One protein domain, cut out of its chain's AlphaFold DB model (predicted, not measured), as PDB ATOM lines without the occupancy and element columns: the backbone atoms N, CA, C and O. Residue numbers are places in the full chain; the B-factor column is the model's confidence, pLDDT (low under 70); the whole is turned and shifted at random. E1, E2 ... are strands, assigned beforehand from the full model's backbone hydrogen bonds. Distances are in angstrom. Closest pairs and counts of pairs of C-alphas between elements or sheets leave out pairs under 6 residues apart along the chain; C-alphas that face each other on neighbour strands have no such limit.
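What this domain is: This is residues 2 to 105 of the 267 residues of the protein "DUF295 domain-containing protein" of Quercus lobata (UniProt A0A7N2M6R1). You are looking at a sandwich, two antiparallel sheets of four strands laid face to face with their strands nearly aligned, E1 to E4 making one layer and E5 to E8 the other. Edge strand E1 comes near edge strand E5 along one side of the sandwich, E4 comes near E8 along the other, and the second sheet is the more strongly twisted. The printed part has 104 residues with eight named strands, E1 to E8 in order along the chain, and no named helix; the class is all strand, though under half of the residues are in named elements. It is compact, with a radius of gyration of the C-alphas of 13.9 A, and elongated, spanning 46 by 30 by 21 A.

Where its parts are: Start at Met 2 and pass residues 2 to 13, which hold no named element. Find C-alpha 14 at (15.765, 11.327, 31.083), where E1 begins; it covers residues 14 to 18. E2 follows at residues 30 to 35, E3 at 40 to 45, 16.9 A long, and E4 at 52 to 55. Next find C-alpha 63 at (15.430, 12.260, 19.560): E5, residues 63 to 70, runs 20.3 A and bends by 53 degrees at residue 66. E6 takes residues 73 to 79, 19.0 A, and E7 residues 86 to 94, the longest at 25.3 A. E8, residues 97 to 102, ends at C-alpha 102, (5.880, 2.850, 13.790).

How they stand to each other: Each sheet is a meander, each strand the antiparallel neighbour of the one before. In the first, ordered E1, E2, E3, E4, look for N 15 and O 34 at 2.9 A in the hairpin E1 and E2, N 33 and O 42 at 2.8 A between E2 and E3, and N 41 and O 54 at 2.7 A between E3 and E4. In the second, ordered E5, E6, E7, E8, look for N 65 and O 77 at 2.8 A, N 76 and O 89 at 2.8 A, and N 92 and O 99 at 3.0 A. The parts of the sheets that face each other are 9.8 A centre to centre, their strands at 13 degrees. The closest C-alphas of E1 and E5 are those of Ile 17 and Thr 68, 6.8 A apart; those of E4 and E8 are Gln 54 and Ile 98, 7.3 A apart. E3 and E7 are apart.

The domain as a whole: The two C-alphas farthest apart are those of Met 2 and Pro 83, at 46.0 A. The printed part has no cut, and its one long link is E1 to E2, with 11 residues. The chain changes sheets at the short link E4 to E5. Mean pLDDT of the printed part is 84.0; look for values under 70 at residues 2, 12, 21 to 28 and 82 to 84.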
ATOM      1  N   MET A   2      13.167  -3.344  49.045       59.91
ATOM      2  CA  MET A   2      13.554  -3.547  47.645       59.91
ATOM      3  C   MET A   2      14.274  -2.294  47.157       59.91
ATOM      4  O   MET A   2      13.762  -1.189  47.328       59.91
ATOM      5  N   GLN A   3      15.473  -2.470  46.616       71.62
ATOM      6  CA  GLN A   3      16.314  -1.394  46.109       71.62
ATOM      7  C   GLN A   3      16.535  -1.635  44.617       71.62
ATOM      8  O   GLN A   3      16.911  -2.736  44.229       71.62
ATOM      9  N   LEU A   4      16.278  -0.618  43.792       79.62
ATOM     10  CA  LEU A   4      16.589  -0.686  42.366       79.62
ATOM     11  C   LEU A   4      18.111  -0.781  42.167       79.62
ATOM     12  O   LEU A   4      18.857  -0.188  42.959       79.62
ATOM     13  N   PRO A   5      18.579  -1.466  41.106       81.25
ATOM     14  CA  PRO A   5      19.978  -1.434  40.705       81.25
ATOM     15  C   PRO A   5      20.505  -0.004  40.606       81.25
ATOM     16  O   PRO A   5      19.759   0.959  40.416       81.25
ATOM     17  N   ARG A   6      21.820   0.162  40.714       79.94
ATOM     18  CA  ARG A   6      22.419   1.481  40.528       79.94
ATOM     19  C   ARG A   6      22.479   1.801  39.036       79.94
ATOM     20  O   ARG A   6      23.258   1.188  38.314       79.94
ATOM     21  N   LEU A   7      21.716   2.800  38.602       78.69
ATOM     22  CA  LEU A   7      21.915   3.431  37.301       78.69
ATOM     23  C   LEU A   7      22.909   4.586  37.466       78.69
ATOM     24  O   LEU A   7      22.724   5.463  38.312       78.69
ATOM     25  N   VAL A   8      24.001   4.542  36.711       70.38
ATOM     26  CA  VAL A   8      25.006   5.611  36.661       70.38
ATOM     27  C   VAL A   8      24.662   6.503  35.464       70.38
ATOM     28  O   VAL A   8      24.177   5.996  34.458       70.38
ATOM     29  N   ASP A   9      24.881   7.812  35.594       71.94
ATOM     30  CA  ASP A   9      24.678   8.811  34.531       71.94
ATOM     31  C   ASP A   9      23.219   9.117  34.144       71.94
ATOM     32  O   ASP A   9      22.921   9.375  32.980       71.94
ATOM     33  N   ILE A  10      22.310   9.168  35.129       70.19
ATOM     34  CA  ILE A  10      20.988   9.780  34.919       70.19
ATOM     35  C   ILE A  10      21.170  11.285  34.710       70.19
ATOM     36  O   ILE A  10      21.814  11.964  35.517       70.19
ATOM     37  N   THR A  11      20.576  11.809  33.645       73.00
ATOM     38  CA  THR A  11      20.558  13.240  33.339       73.00
ATOM     39  C   THR A  11      19.161  13.821  33.518       73.00
ATOM     40  O   THR A  11      18.164  13.107  33.469       73.00
ATOM     41  N   ASP A  12      19.059  15.145  33.652       67.50
ATOM     42  CA  ASP A  12      17.755  15.816  33.751       67.50
ATOM     43  C   ASP A  12      16.886  15.687  32.475       67.50
ATOM     44  O   ASP A  12      15.736  16.134  32.466       67.50
ATOM     45  N   ASP A  13      17.436  15.156  31.378       72.00
ATOM     46  CA  ASP A  13      16.725  14.937  30.112       72.00
ATOM     47  C   ASP A  13      16.104  13.525  30.023       72.00
ATOM     48  O   ASP A  13      15.531  13.175  28.985       72.00
ATOM     49  N   ASP A  14      16.225  12.714  31.079       84.25
ATOM     50  CA  ASP A  14      15.765  11.327  31.083       84.25
ATOM     51  C   ASP A  14      14.281  11.226  31.443       84.25
ATOM     52  O   ASP A  14      13.794  11.855  32.384       84.25
ATOM     53  N   ILE A  15      13.551  10.393  30.704       88.94
ATOM     54  CA  ILE A  15      12.139  10.106  30.965       88.94
ATOM     55  C   ILE A  15      12.056   8.815  31.775       88.94
ATOM     56  O   ILE A  15      12.635   7.806  31.381       88.94
ATOM     57  N   CYS A  16      11.315   8.825  32.882       90.12
ATOM     58  CA  CYS A  16      11.052   7.630  33.681       90.12
ATOM     59  C   CYS A  16       9.617   7.143  33.453       90.12
ATOM     60  O   CYS A  16       8.673   7.930  33.547       90.12
ATOM     61  N   ILE A  17       9.457   5.854  33.157       90.00
ATOM     62  CA  ILE A  17       8.169   5.201  32.919       90.00
ATOM     63  C   ILE A  17       8.061   3.941  33.772       90.00
ATOM     64  O   ILE A  17       8.989   3.136  33.845       90.00
ATOM     65  N   LEU A  18       6.882   3.756  34.364       88.00
ATOM     66  CA  LEU A  18       6.464   2.513  34.995       88.00
ATOM     67  C   LEU A  18       5.440   1.815  34.090       88.00
ATOM     68  O   LEU A  18       4.477   2.441  33.656       88.00
ATOM     69  N   THR A  19       5.663   0.536  33.783       84.31
ATOM     70  CA  THR A  19       4.849  -0.224  32.806       84.31
ATOM     71  C   THR A  19       3.687  -1.013  33.409       84.31
ATOM     72  O   THR A  19       2.996  -1.735  32.705       84.31
ATOM     73  N   ALA A  20       3.432  -0.872  34.703       74.00
ATOM     74  CA  ALA A  20       2.162  -1.260  35.299       74.00
ATOM     75  C   ALA A  20       1.942  -0.442  36.567       74.00
ATOM     76  O   ALA A  20       2.873   0.167  37.100       74.00
ATOM     77  N   THR A  21       0.716  -0.444  37.073       63.28
ATOM     78  CA  THR A  21       0.494  -0.018  38.449       63.28
ATOM     79  C   THR A  21       1.092  -1.068  39.394       63.28
ATOM     80  O   THR A  21       1.069  -2.258  39.077       63.28
ATOM     81  N   PRO A  22       1.614  -0.672  40.569       55.78
ATOM     82  CA  PRO A  22       2.128  -1.617  41.567       55.78
ATOM     83  C   PRO A  22       1.114  -2.687  42.007       55.78
ATOM     84  O   PRO A  22       1.514  -3.698  42.571       55.78
ATOM     85  N   ASP A  23      -0.175  -2.455  41.744       56.12
ATOM     86  CA  ASP A  23      -1.292  -3.338  42.088       56.12
ATOM     87  C   ASP A  23      -1.582  -4.426  41.032       56.12
ATOM     88  O   ASP A  23      -2.552  -5.171  41.177       56.12
ATOM     89  N   ASP A  24      -0.790  -4.522  39.954       60.09
ATOM     90  CA  ASP A  24      -0.949  -5.585  38.956       60.09
ATOM     91  C   ASP A  24      -0.631  -6.963  39.582       60.09
ATOM     92  O   ASP A  24       0.502  -7.195  40.021       60.09
ATOM     93  N   PRO A  25      -1.592  -7.912  39.607       56.09
ATOM     94  CA  PRO A  25      -1.415  -9.218  40.239       56.09
ATOM     95  C   PRO A  25      -0.282 -10.050  39.625       56.09
ATOM     96  O   PRO A  25       0.263 -10.922  40.306       56.09
ATOM     97  N   ASN A  26       0.130  -9.768  38.385       61.69
ATOM     98  CA  ASN A  26       1.235 -10.467  37.734       61.69
ATOM     99  C   ASN A  26       2.620  -9.941  38.148       61.69
ATOM    100  O   ASN A  26       3.613 -10.588  37.819       61.69
ATOM    101  N   HIS A  27       2.704  -8.805  38.857       57.34
ATOM    102  CA  HIS A  27       3.932  -8.202  39.410       57.34
ATOM    103  C   HIS A  27       5.110  -8.026  38.421       57.34
ATOM    104  O   HIS A  27       6.227  -7.721  38.834       57.34
ATOM    105  N   GLN A  28       4.886  -8.174  37.111       68.06
ATOM    106  CA  GLN A  28       5.891  -7.975  36.066       68.06
ATOM    107  C   GLN A  28       5.785  -6.561  35.505       68.06
ATOM    108  O   GLN A  28       5.358  -6.348  34.373       68.06
ATOM    109  N   PHE A  29       6.179  -5.578  36.307       79.62
ATOM    110  CA  PHE A  29       6.372  -4.226  35.806       79.62
ATOM    111  C   PHE A  29       7.859  -3.930  35.649       79.62
ATOM    112  O   PHE A  29       8.690  -4.238  36.503       79.62
ATOM    113  N   HIS A  30       8.179  -3.312  34.526       87.00
ATOM    114  CA  HIS A  30       9.486  -2.752  34.240       87.00
ATOM    115  C   HIS A  30       9.526  -1.297  34.699       87.00
ATOM    116  O   HIS A  30       8.602  -0.524  34.409       87.00
ATOM    117  N   VAL A  31      10.619  -0.931  35.363       90.19
ATOM    118  CA  VAL A  31      11.050   0.460  35.516       90.19
ATOM    119  C   VAL A  31      11.919   0.789  34.313       90.19
ATOM    120  O   VAL A  31      12.894   0.085  34.058       90.19
ATOM    121  N   VAL A  32      11.562   1.834  33.572       92.69
ATOM    122  CA  VAL A  32      12.236   2.209  32.326       92.69
ATOM    123  C   VAL A  32      12.712   3.651  32.414       92.69
ATOM    124  O   VAL A  32      11.907   4.561  32.593       92.69
ATOM    125  N   PHE A  33      14.011   3.866  32.242       92.94
ATOM    126  CA  PHE A  33      14.621   5.174  32.030       92.94
ATOM    127  C   PHE A  33      14.975   5.329  30.554       92.94
ATOM    128  O   PHE A  33      15.604   4.455  29.963       92.94
ATOM    129  N   ILE A  34      14.580   6.442  29.951       93.06
ATOM    130  CA  ILE A  34      14.771   6.719  28.530       93.06
ATOM    131  C   ILE A  34      15.633   7.967  28.396       93.06
ATOM    132  O   ILE A  34      15.179   9.072  28.696       93.06
ATOM    133  N   HIS A  35      16.854   7.804  27.897       91.88
ATOM    134  CA  HIS A  35      17.729   8.923  27.582       91.88
ATOM    135  C   HIS A  35      17.302   9.555  26.255       91.88
ATOM    136  O   HIS A  35      17.491   8.976  25.181       91.88
ATOM    137  N   SER A  36      16.727  10.758  26.326       89.00
ATOM    138  CA  SER A  36      16.075  11.435  25.194       89.00
ATOM    139  C   SER A  36      16.975  11.577  23.959       89.00
ATOM    140  O   SER A  36      16.523  11.322  22.842       89.00
ATOM    141  N   LYS A  37      18.239  11.988  24.143       87.56
ATOM    142  CA  LYS A  37      19.150  12.368  23.043       87.56
ATOM    143  C   LYS A  37      19.780  11.187  22.315       87.56
ATOM    144  O   LYS A  37      20.023  11.283  21.123       87.56
ATOM    145  N   THR A  38      20.082  10.119  23.043       90.06
ATOM    146  CA  THR A  38      20.689   8.901  22.489       90.06
ATOM    147  C   THR A  38      19.642   7.837  22.205       90.06
ATOM    148  O   THR A  38      20.009   6.737  21.822       90.06
ATOM    149  N   CYS A  39      18.358   8.125  22.447       92.94
ATOM    150  CA  CYS A  39      17.248   7.188  22.292       92.94
ATOM    151  C   CYS A  39      17.491   5.839  22.999       92.94
ATOM    152  O   CYS A  39      17.139   4.774  22.494       92.94
ATOM    153  N   THR A  40      18.134   5.880  24.168       93.12
ATOM    154  CA  THR A  40      18.562   4.687  24.907       93.12
ATOM    155  C   THR A  40      17.602   4.381  26.045       93.12
ATOM    156  O   THR A  40      17.306   5.246  26.862       93.12
ATOM    157  N   PHE A  41      17.167   3.133  26.122       94.38
ATOM    158  CA  PHE A  41      16.291   2.584  27.141       94.38
ATOM    159  C   PHE A  41      17.132   1.787  28.127       94.38
ATOM    160  O   PHE A  41      17.816   0.844  27.733       94.38
ATOM    161  N   TYR A  42      17.050   2.153  29.398       93.31
ATOM    162  CA  TYR A  42      17.552   1.384  30.524       93.31
ATOM    163  C   TYR A  42      16.359   0.825  31.274       93.31
ATOM    164  O   TYR A  42      15.518   1.590  31.740       93.31
ATOM    165  N   PHE A  43      16.255  -0.492  31.389       92.44
ATOM    166  CA  PHE A  43      15.092  -1.114  32.008       92.44
ATOM    167  C   PHE A  43      15.467  -2.281  32.905       92.44
ATOM    168  O   PHE A  43      16.456  -2.972  32.672       92.44
ATOM    169  N   CYS A  44      14.672  -2.483  33.944       89.75
ATOM    170  CA  CYS A  44      14.780  -3.628  34.835       89.75
ATOM    171  C   CYS A  44      13.399  -3.994  35.378       89.75
ATOM    172  O   CYS A  44      12.508  -3.143  35.476       89.75
ATOM    173  N   GLN A  45      13.224  -5.263  35.711       87.38
ATOM    174  CA  GLN A  45      12.111  -5.753  36.507       87.38
ATOM    175  C   GLN A  45      12.444  -5.642  37.990       87.38
ATOM    176  O   GLN A  45      13.604  -5.560  38.409       87.38
ATOM    177  N   LEU A  46      11.403  -5.651  38.814       80.44
ATOM    178  CA  LEU A  46      11.572  -5.676  40.254       80.44
ATOM    179  C   LEU A  46      12.314  -6.957  40.676       80.44
ATOM    180  O   LEU A  46      11.846  -8.063  40.424       80.44
ATOM    181  N   GLY A  47      13.464  -6.797  41.332       80.38
ATOM    182  CA  GLY A  47      14.323  -7.910  41.753       80.38
ATOM    183  C   GLY A  47      15.501  -8.197  40.820       80.38
ATOM    184  O   GLY A  47      16.379  -8.964  41.204       80.38
ATOM    185  N   ASP A  48      15.571  -7.554  39.651       85.81
ATOM    186  CA  ASP A  48      16.784  -7.591  38.835       85.81
ATOM    187  C   ASP A  48      17.953  -6.909  39.560       85.81
ATOM    188  O   ASP A  48      17.779  -5.914  40.266       85.81
ATOM    189  N   GLU A  49      19.166  -7.419  39.342       88.06
ATOM    190  CA  GLU A  49      20.401  -6.868  39.917       88.06
ATOM    191  C   GLU A  49      21.044  -5.785  39.035       88.06
ATOM    192  O   GLU A  49      21.897  -5.023  39.497       88.06
ATOM    193  N   ILE A  50      20.639  -5.701  37.763       88.31
ATOM    194  CA  ILE A  50      21.209  -4.802  36.753       88.31
ATOM    195  C   ILE A  50      20.119  -4.139  35.905       88.31
ATOM    196  O   ILE A  50      19.000  -4.635  35.808       88.31
ATOM    197  N   PHE A  51      20.472  -3.036  35.242       90.56
ATOM    198  CA  PHE A  51      19.679  -2.496  34.139       90.56
ATOM    199  C   PHE A  51      20.104  -3.134  32.819       90.56
ATOM    200  O   PHE A  51      21.286  -3.129  32.468       90.56
ATOM    201  N   TYR A  52      19.129  -3.621  32.060       91.50
ATOM    202  CA  TYR A  52      19.295  -3.933  30.647       91.50
ATOM    203  C   TYR A  52      19.281  -2.641  29.836       91.50
ATOM    204  O   TYR A  52      18.697  -1.642  30.255       91.50
ATOM    205  N   LYS A  53      19.941  -2.663  28.677       93.50
ATOM    206  CA  LYS A  53      20.104  -1.498  27.812       93.50
ATOM    207  C   LYS A  53      19.732  -1.853  26.379       93.50
ATOM    208  O   LYS A  53      20.247  -2.831  25.847       93.50
ATOM    209  N   GLN A  54      18.928  -1.010  25.739       95.12
ATOM    210  CA  GLN A  54      18.656  -1.083  24.307       95.12
ATOM    211  C   GLN A  54      18.542   0.319  23.709       95.12
ATOM    212  O   GLN A  54      17.973   1.210  24.331       95.12
ATOM    213  N   THR A  55      19.067   0.522  22.505       94.00
ATOM    214  CA  THR A  55      18.975   1.805  21.797       94.00
ATOM    215  C   THR A  55      17.997   1.687  20.635       94.00
ATOM    216  O   THR A  55      18.023   0.697  19.904       94.00
ATOM    217  N   PHE A  56      17.125   2.680  20.480       93.81
ATOM    218  CA  PHE A  56      16.353   2.862  19.256       93.81
ATOM    219  C   PHE A  56      17.217   3.599  18.232       93.81
ATOM    220  O   PHE A  56      17.666   4.709  18.511       93.81
ATOM    221  N   GLU A  57      17.427   2.990  17.065       89.69
ATOM    222  CA  GLU A  57      18.194   3.576  15.965       89.69
ATOM    223  C   GLU A  57      17.451   3.360  14.641       89.69
ATOM    224  O   GLU A  57      17.054   2.237  14.324       89.69
ATOM    225  N   GLU A  58      17.253   4.427  13.866       83.44
ATOM    226  CA  GLU A  58      16.667   4.339  12.516       83.44
ATOM    227  C   GLU A  58      17.447   5.193  11.511       83.44
ATOM    228  O   GLU A  58      17.872   4.668  10.485       83.44
ATOM    229  N   ASN A  59      17.687   6.480  11.800       77.12
ATOM    230  CA  ASN A  59      18.349   7.404  10.866       77.12
ATOM    231  C   ASN A  59      19.564   8.142  11.470       77.12
ATOM    232  O   ASN A  59      20.228   8.901  10.763       77.12
ATOM    233  N   GLY A  60      19.861   7.949  12.759       75.94
ATOM    234  CA  GLY A  60      20.985   8.562  13.474       75.94
ATOM    235  C   GLY A  60      20.778  10.022  13.900       75.94
ATOM    236  O   GLY A  60      21.687  10.620  14.477       75.94
ATOM    237  N   SER A  61      19.609  10.614  13.633       79.31
ATOM    238  CA  SER A  61      19.255  11.989  14.038       79.31
ATOM    239  C   SER A  61      18.001  12.062  14.910       79.31
ATOM    240  O   SER A  61      17.467  13.148  15.154       79.31
ATOM    241  N   GLU A  62      17.502  10.907  15.335       88.31
ATOM    242  CA  GLU A  62      16.343  10.756  16.194       88.31
ATOM    243  C   GLU A  62      16.574  11.319  17.596       88.31
ATOM    244  O   GLU A  62      17.640  11.189  18.197       88.31
ATOM    245  N   ARG A  63      15.517  11.912  18.146       90.12
ATOM    246  CA  ARG A  63      15.430  12.260  19.560       90.12
ATOM    247  C   ARG A  63      14.051  11.902  20.086       90.12
ATOM    248  O   ARG A  63      13.048  12.284  19.488       90.12
ATOM    249  N   ILE A  64      13.983  11.254  21.243       91.56
ATOM    250  CA  ILE A  64      12.708  11.020  21.929       91.56
ATOM    251  C   ILE A  64      12.284  12.324  22.609       91.56
ATOM    252  O   ILE A  64      12.941  12.794  23.536       91.56
ATOM    253  N   CYS A  65      11.201  12.932  22.137       88.62
ATOM    254  CA  CYS A  65      10.663  14.179  22.679       88.62
ATOM    255  C   CYS A  65       9.816  13.945  23.925       88.62
ATOM    256  O   CYS A  65       9.868  14.729  24.869       88.62
ATOM    257  N   SER A  66       9.008  12.889  23.911       91.38
ATOM    258  CA  SER A  66       8.098  12.559  24.997       91.38
ATOM    259  C   SER A  66       7.709  11.090  24.924       91.38
ATOM    260  O   SER A  66       7.745  10.488  23.848       91.38
ATOM    261  N   ALA A  67       7.343  10.515  26.062       93.81
ATOM    262  CA  ALA A  67       6.940   9.128  26.160       93.81
ATOM    263  C   ALA A  67       5.925   8.948  27.293       93.81
ATOM    264  O   ALA A  67       5.994   9.642  28.305       93.81
ATOM    265  N   THR A  68       4.989   8.019  27.118       94.12
ATOM    266  CA  THR A  68       3.985   7.683  28.134       94.12
ATOM    267  C   THR A  68       3.577   6.219  28.022       94.12
ATOM    268  O   THR A  68       3.752   5.607  26.968       94.12
ATOM    269  N   PHE A  69       3.053   5.639  29.096       92.69
ATOM    270  CA  PHE A  69       2.581   4.260  29.100       92.69
ATOM    271  C   PHE A  69       1.063   4.223  28.969       92.69
ATOM    272  O   PHE A  69       0.363   4.858  29.748       92.69
ATOM    273  N   LEU A  70       0.553   3.481  27.987       92.06
ATOM    274  CA  LEU A  70      -0.879   3.328  27.750       92.06
ATOM    275  C   LEU A  70      -1.152   1.949  27.153       92.06
ATOM    276  O   LEU A  70      -0.495   1.539  26.197       92.06
ATOM    277  N   GLY A  71      -2.151   1.246  27.692       87.62
ATOM    278  CA  GLY A  71      -2.662   0.009  27.096       87.62
ATOM    279  C   GLY A  71      -1.607  -1.088  26.917       87.62
ATOM    280  O   GLY A  71      -1.601  -1.756  25.887       87.62
ATOM    281  N   GLY A  72      -0.684  -1.239  27.872       87.75
ATOM    282  CA  GLY A  72       0.371  -2.258  27.815       87.75
ATOM    283  C   GLY A  72       1.609  -1.864  27.003       87.75
ATOM    284  O   GLY A  72       2.564  -2.632  26.946       87.75
ATOM    285  N   LYS A  73       1.619  -0.678  26.377       92.19
ATOM    286  CA  LYS A  73       2.697  -0.240  25.483       92.19
ATOM    287  C   LYS A  73       3.246   1.115  25.898       92.19
ATOM    288  O   LYS A  73       2.502   2.020  26.285       92.19
ATOM    289  N   ILE A  74       4.552   1.288  25.736       95.06
ATOM    290  CA  ILE A  74       5.167   2.610  25.825       95.06
ATOM    291  C   ILE A  74       4.936   3.305  24.488       95.06
ATOM    292  O   ILE A  74       5.386   2.831  23.451       95.06
ATOM    293  N   HIS A  75       4.239   4.428  24.499       94.69
ATOM    294  CA  HIS A  75       4.080   5.278  23.331       94.69
ATOM    295  C   HIS A  75       5.187   6.329  23.333       94.69
ATOM    296  O   HIS A  75       5.455   6.953  24.357       94.69
ATOM    297  N   LEU A  76       5.830   6.512  22.184       94.56
ATOM    298  CA  LEU A  76       7.011   7.347  21.999       94.56
ATOM    299  C   LEU A  76       6.740   8.380  20.914       94.56
ATOM    300  O   LEU A  76       6.359   8.031  19.795       94.56
ATOM    301  N   LEU A  77       6.995   9.646  21.224       91.62
ATOM    302  CA  LEU A  77       7.071  10.708  20.233       91.62
ATOM    303  C   LEU A  77       8.540  10.938  19.876       91.62
ATOM    304  O   LEU A  77       9.312  11.408  20.713       91.62
ATOM    305  N   ILE A  78       8.916  10.614  18.641       90.38
ATOM    306  CA  ILE A  78      10.299  10.681  18.163       90.38
ATOM    307  C   ILE A  78      10.413  11.755  17.085       90.38
ATOM    308  O   ILE A  78       9.681  11.735  16.095       90.38
ATOM    309  N   TYR A  79      11.333  12.693  17.274       87.00
ATOM    310  CA  TYR A  79      11.670  13.720  16.296       87.00
ATOM    311  C   TYR A  79      12.796  13.244  15.388       87.00
ATOM    312  O   TYR A  79      13.841  12.834  15.883       87.00
ATOM    313  N   PHE A  80      12.606  13.363  14.074       83.81
ATOM    314  CA  PHE A  80      13.558  12.910  13.052       83.81
ATOM    315  C   PHE A  80      14.223  14.045  12.265       83.81
ATOM    316  O   PHE A  80      14.856  13.803  11.242       83.81
ATOM    317  N   GLY A  81      14.089  15.300  12.697       77.19
ATOM    318  CA  GLY A  81      14.563  16.429  11.895       77.19
ATOM    319  C   GLY A  81      13.582  16.842  10.795       77.19
ATOM    320  O   GLY A  81      12.501  16.277  10.625       77.19
ATOM    321  N   VAL A  82      13.957  17.865  10.031       69.62
ATOM    322  CA  VAL A  82      13.206  18.324   8.853       69.62
ATOM    323  C   VAL A  82      13.660  17.505   7.636       69.62
ATOM    324  O   VAL A  82      14.867  17.351   7.462       69.62
ATOM    325  N   PRO A  83      12.748  16.997   6.778       65.88
ATOM    326  CA  PRO A  83      11.305  17.272   6.721       65.88
ATOM    327  C   PRO A  83      10.413  16.264   7.469       65.88
ATOM    328  O   PRO A  83       9.192  16.410   7.444       65.88
ATOM    329  N   ALA A  84      10.991  15.237   8.097       66.19
ATOM    330  CA  ALA A  84      10.247  14.117   8.678       66.19
ATOM    331  C   ALA A  84       9.348  14.523   9.865       66.19
ATOM    332  O   ALA A  84       8.240  14.003   9.996       66.19
ATOM    333  N   GLY A  85       9.777  15.489  10.681       78.81
ATOM    334  CA  GLY A  85       9.017  15.989  11.826       78.81
ATOM    335  C   GLY A  85       8.958  14.991  12.984       78.81
ATOM    336  O   GLY A  85       9.911  14.246  13.220       78.81
ATOM    337  N   ASN A  86       7.850  15.008  13.729       83.31
ATOM    338  CA  ASN A  86       7.606  14.071  14.825       83.31
ATOM    339  C   ASN A  86       6.797  12.865  14.340       83.31
ATOM    340  O   ASN A  86       5.798  13.026  13.640       83.31
ATOM    341  N   LEU A  87       7.185  11.668  14.767       87.88
ATOM    342  CA  LEU A  87       6.502  10.416  14.465       87.88
ATOM    343  C   LEU A  87       6.156   9.669  15.755       87.88
ATOM    344  O   LEU A  87       6.889   9.730  16.742       87.88
ATOM    345  N   LEU A  88       5.031   8.954  15.728       92.12
ATOM    346  CA  LEU A  88       4.555   8.146  16.848       92.12
ATOM    347  C   LEU A  88       4.998   6.686  16.687       92.12
ATOM    348  O   LEU A  88       4.727   6.061  15.656       92.12
ATOM    349  N   TYR A  89       5.635   6.151  17.726       94.12
ATOM    350  CA  TYR A  89       6.048   4.753  17.838       94.12
ATOM    351  C   TYR A  89       5.443   4.122  19.092       94.12
ATOM    352  O   TYR A  89       5.126   4.814  20.059       94.12
ATOM    353  N   THR A  90       5.318   2.799  19.088       95.06
ATOM    354  CA  THR A  90       5.107   1.999  20.296       95.06
ATOM    355  C   THR A  90       6.343   1.165  20.588       95.06
ATOM    356  O   THR A  90       7.011   0.714  19.663       95.06
ATOM    357  N   ALA A  91       6.625   0.956  21.866       94.94
ATOM    358  CA  ALA A  91       7.658   0.079  22.385       94.94
ATOM    359  C   ALA A  91       7.012  -0.968  23.300       94.94
ATOM    360  O   ALA A  91       6.267  -0.626  24.225       94.94
ATOM    361  N   GLU A  92       7.287  -2.237  23.009       92.50
ATOM    362  CA  GLU A  92       6.714  -3.401  23.691       92.50
ATOM    363  C   GLU A  92       7.817  -4.351  24.138       92.50
ATOM    364  O   GLU A  92       8.751  -4.613  23.384       92.50
ATOM    365  N   PHE A  93       7.695  -4.886  25.351       88.50
ATOM    366  CA  PHE A  93       8.625  -5.890  25.855       88.50
ATOM    367  C   PHE A  93       8.267  -7.269  25.299       88.50
ATOM    368  O   PHE A  93       7.147  -7.747  25.476       88.50
ATOM    369  N   VAL A  94       9.235  -7.931  24.669       87.56
ATOM    370  CA  VAL A  94       9.154  -9.339  24.268       87.56
ATOM    371  C   VAL A  94      10.354 -10.051  24.882       87.56
ATOM    372  O   VAL A  94      11.487  -9.943  24.416       87.56
ATOM    373  N   GLY A  95      10.117 -10.737  26.000       82.56
ATOM    374  CA  GLY A  95      11.197 -11.277  26.823       82.56
ATOM    375  C   GLY A  95      12.044 -10.155  27.432       82.56
ATOM    376  O   GLY A  95      11.542  -9.369  28.229       82.56
ATOM    377  N   ARG A  96      13.331 -10.096  27.066       83.44
ATOM    378  CA  ARG A  96      14.295  -9.076  27.532       83.44
ATOM    379  C   ARG A  96      14.634  -8.030  26.466       83.44
ATOM    380  O   ARG A  96      15.599  -7.292  26.630       83.44
ATOM    381  N   GLU A  97      13.866  -7.983  25.386       90.31
ATOM    382  CA  GLU A  97      14.053  -7.040  24.286       90.31
ATOM    383  C   GLU A  97      12.835  -6.130  24.144       90.31
ATOM    384  O   GLU A  97      11.712  -6.495  24.501       90.31
ATOM    385  N   ILE A  98      13.066  -4.942  23.595       93.69
ATOM    386  CA  ILE A  98      12.044  -3.962  23.253       93.69
ATOM    387  C   ILE A  98      11.835  -3.987  21.740       93.69
ATOM    388  O   ILE A  98      12.766  -3.783  20.964       93.69
ATOM    389  N   TYR A  99      10.597  -4.180  21.310       94.31
ATOM    390  CA  TYR A  99      10.214  -4.116  19.906       94.31
ATOM    391  C   TYR A  99       9.533  -2.782  19.622       94.31
ATOM    392  O   TYR A  99       8.558  -2.415  20.282       94.31
ATOM    393  N   PHE A 100      10.055  -2.059  18.631       95.12
ATOM    394  CA  PHE A 100       9.555  -0.749  18.230       95.12
ATOM    395  C   PHE A 100       8.673  -0.860  16.987       95.12
ATOM    396  O   PHE A 100       9.089  -1.414  15.973       95.12
ATOM    397  N   THR A 101       7.469  -0.292  17.040       94.12
ATOM    398  CA  THR A 101       6.530  -0.273  15.910       94.12
ATOM    399  C   THR A 101       6.128   1.155  15.572       94.12
ATOM    400  O   THR A 101       5.627   1.890  16.418       94.12
ATOM    401  N   LYS A 102       6.308   1.547  14.310       91.69
ATOM    402  CA  LYS A 102       5.880   2.850  13.790       91.69
ATOM    403  C   LYS A 102       4.372   2.865  13.546       91.69
ATOM    404  O   LYS A 102       3.860   2.016  12.820       91.69
ATOM    405  N   LEU A 103       3.659   3.870  14.060       88.44
ATOM    406  CA  LEU A 103       2.204   3.990  13.873       88.44
ATOM    407  C   LEU A 103       1.778   4.766  12.609       88.44
ATOM    408  O   LEU A 103       0.583   4.909  12.367       88.44
ATOM    409  N   ALA A 104       2.731   5.203  11.774       70.94
ATOM    410  CA  ALA A 104       2.509   5.900  10.494       70.94
ATOM    411  C   ALA A 104       1.508   7.072  10.583       70.94
ATOM    412  O   ALA A 104       0.643   7.233   9.727       70.94
ATOM    413  N   VAL A 105       1.632   7.883  11.635       71.62
ATOM    414  CA  VAL A 105       0.770   9.048  11.872       71.62
ATOM    415  C   VAL A 105       1.478  10.304  11.382       71.62
ATOM    416  O   VAL A 105       2.607  10.574  11.795       71.62
TER     417      VAL A 105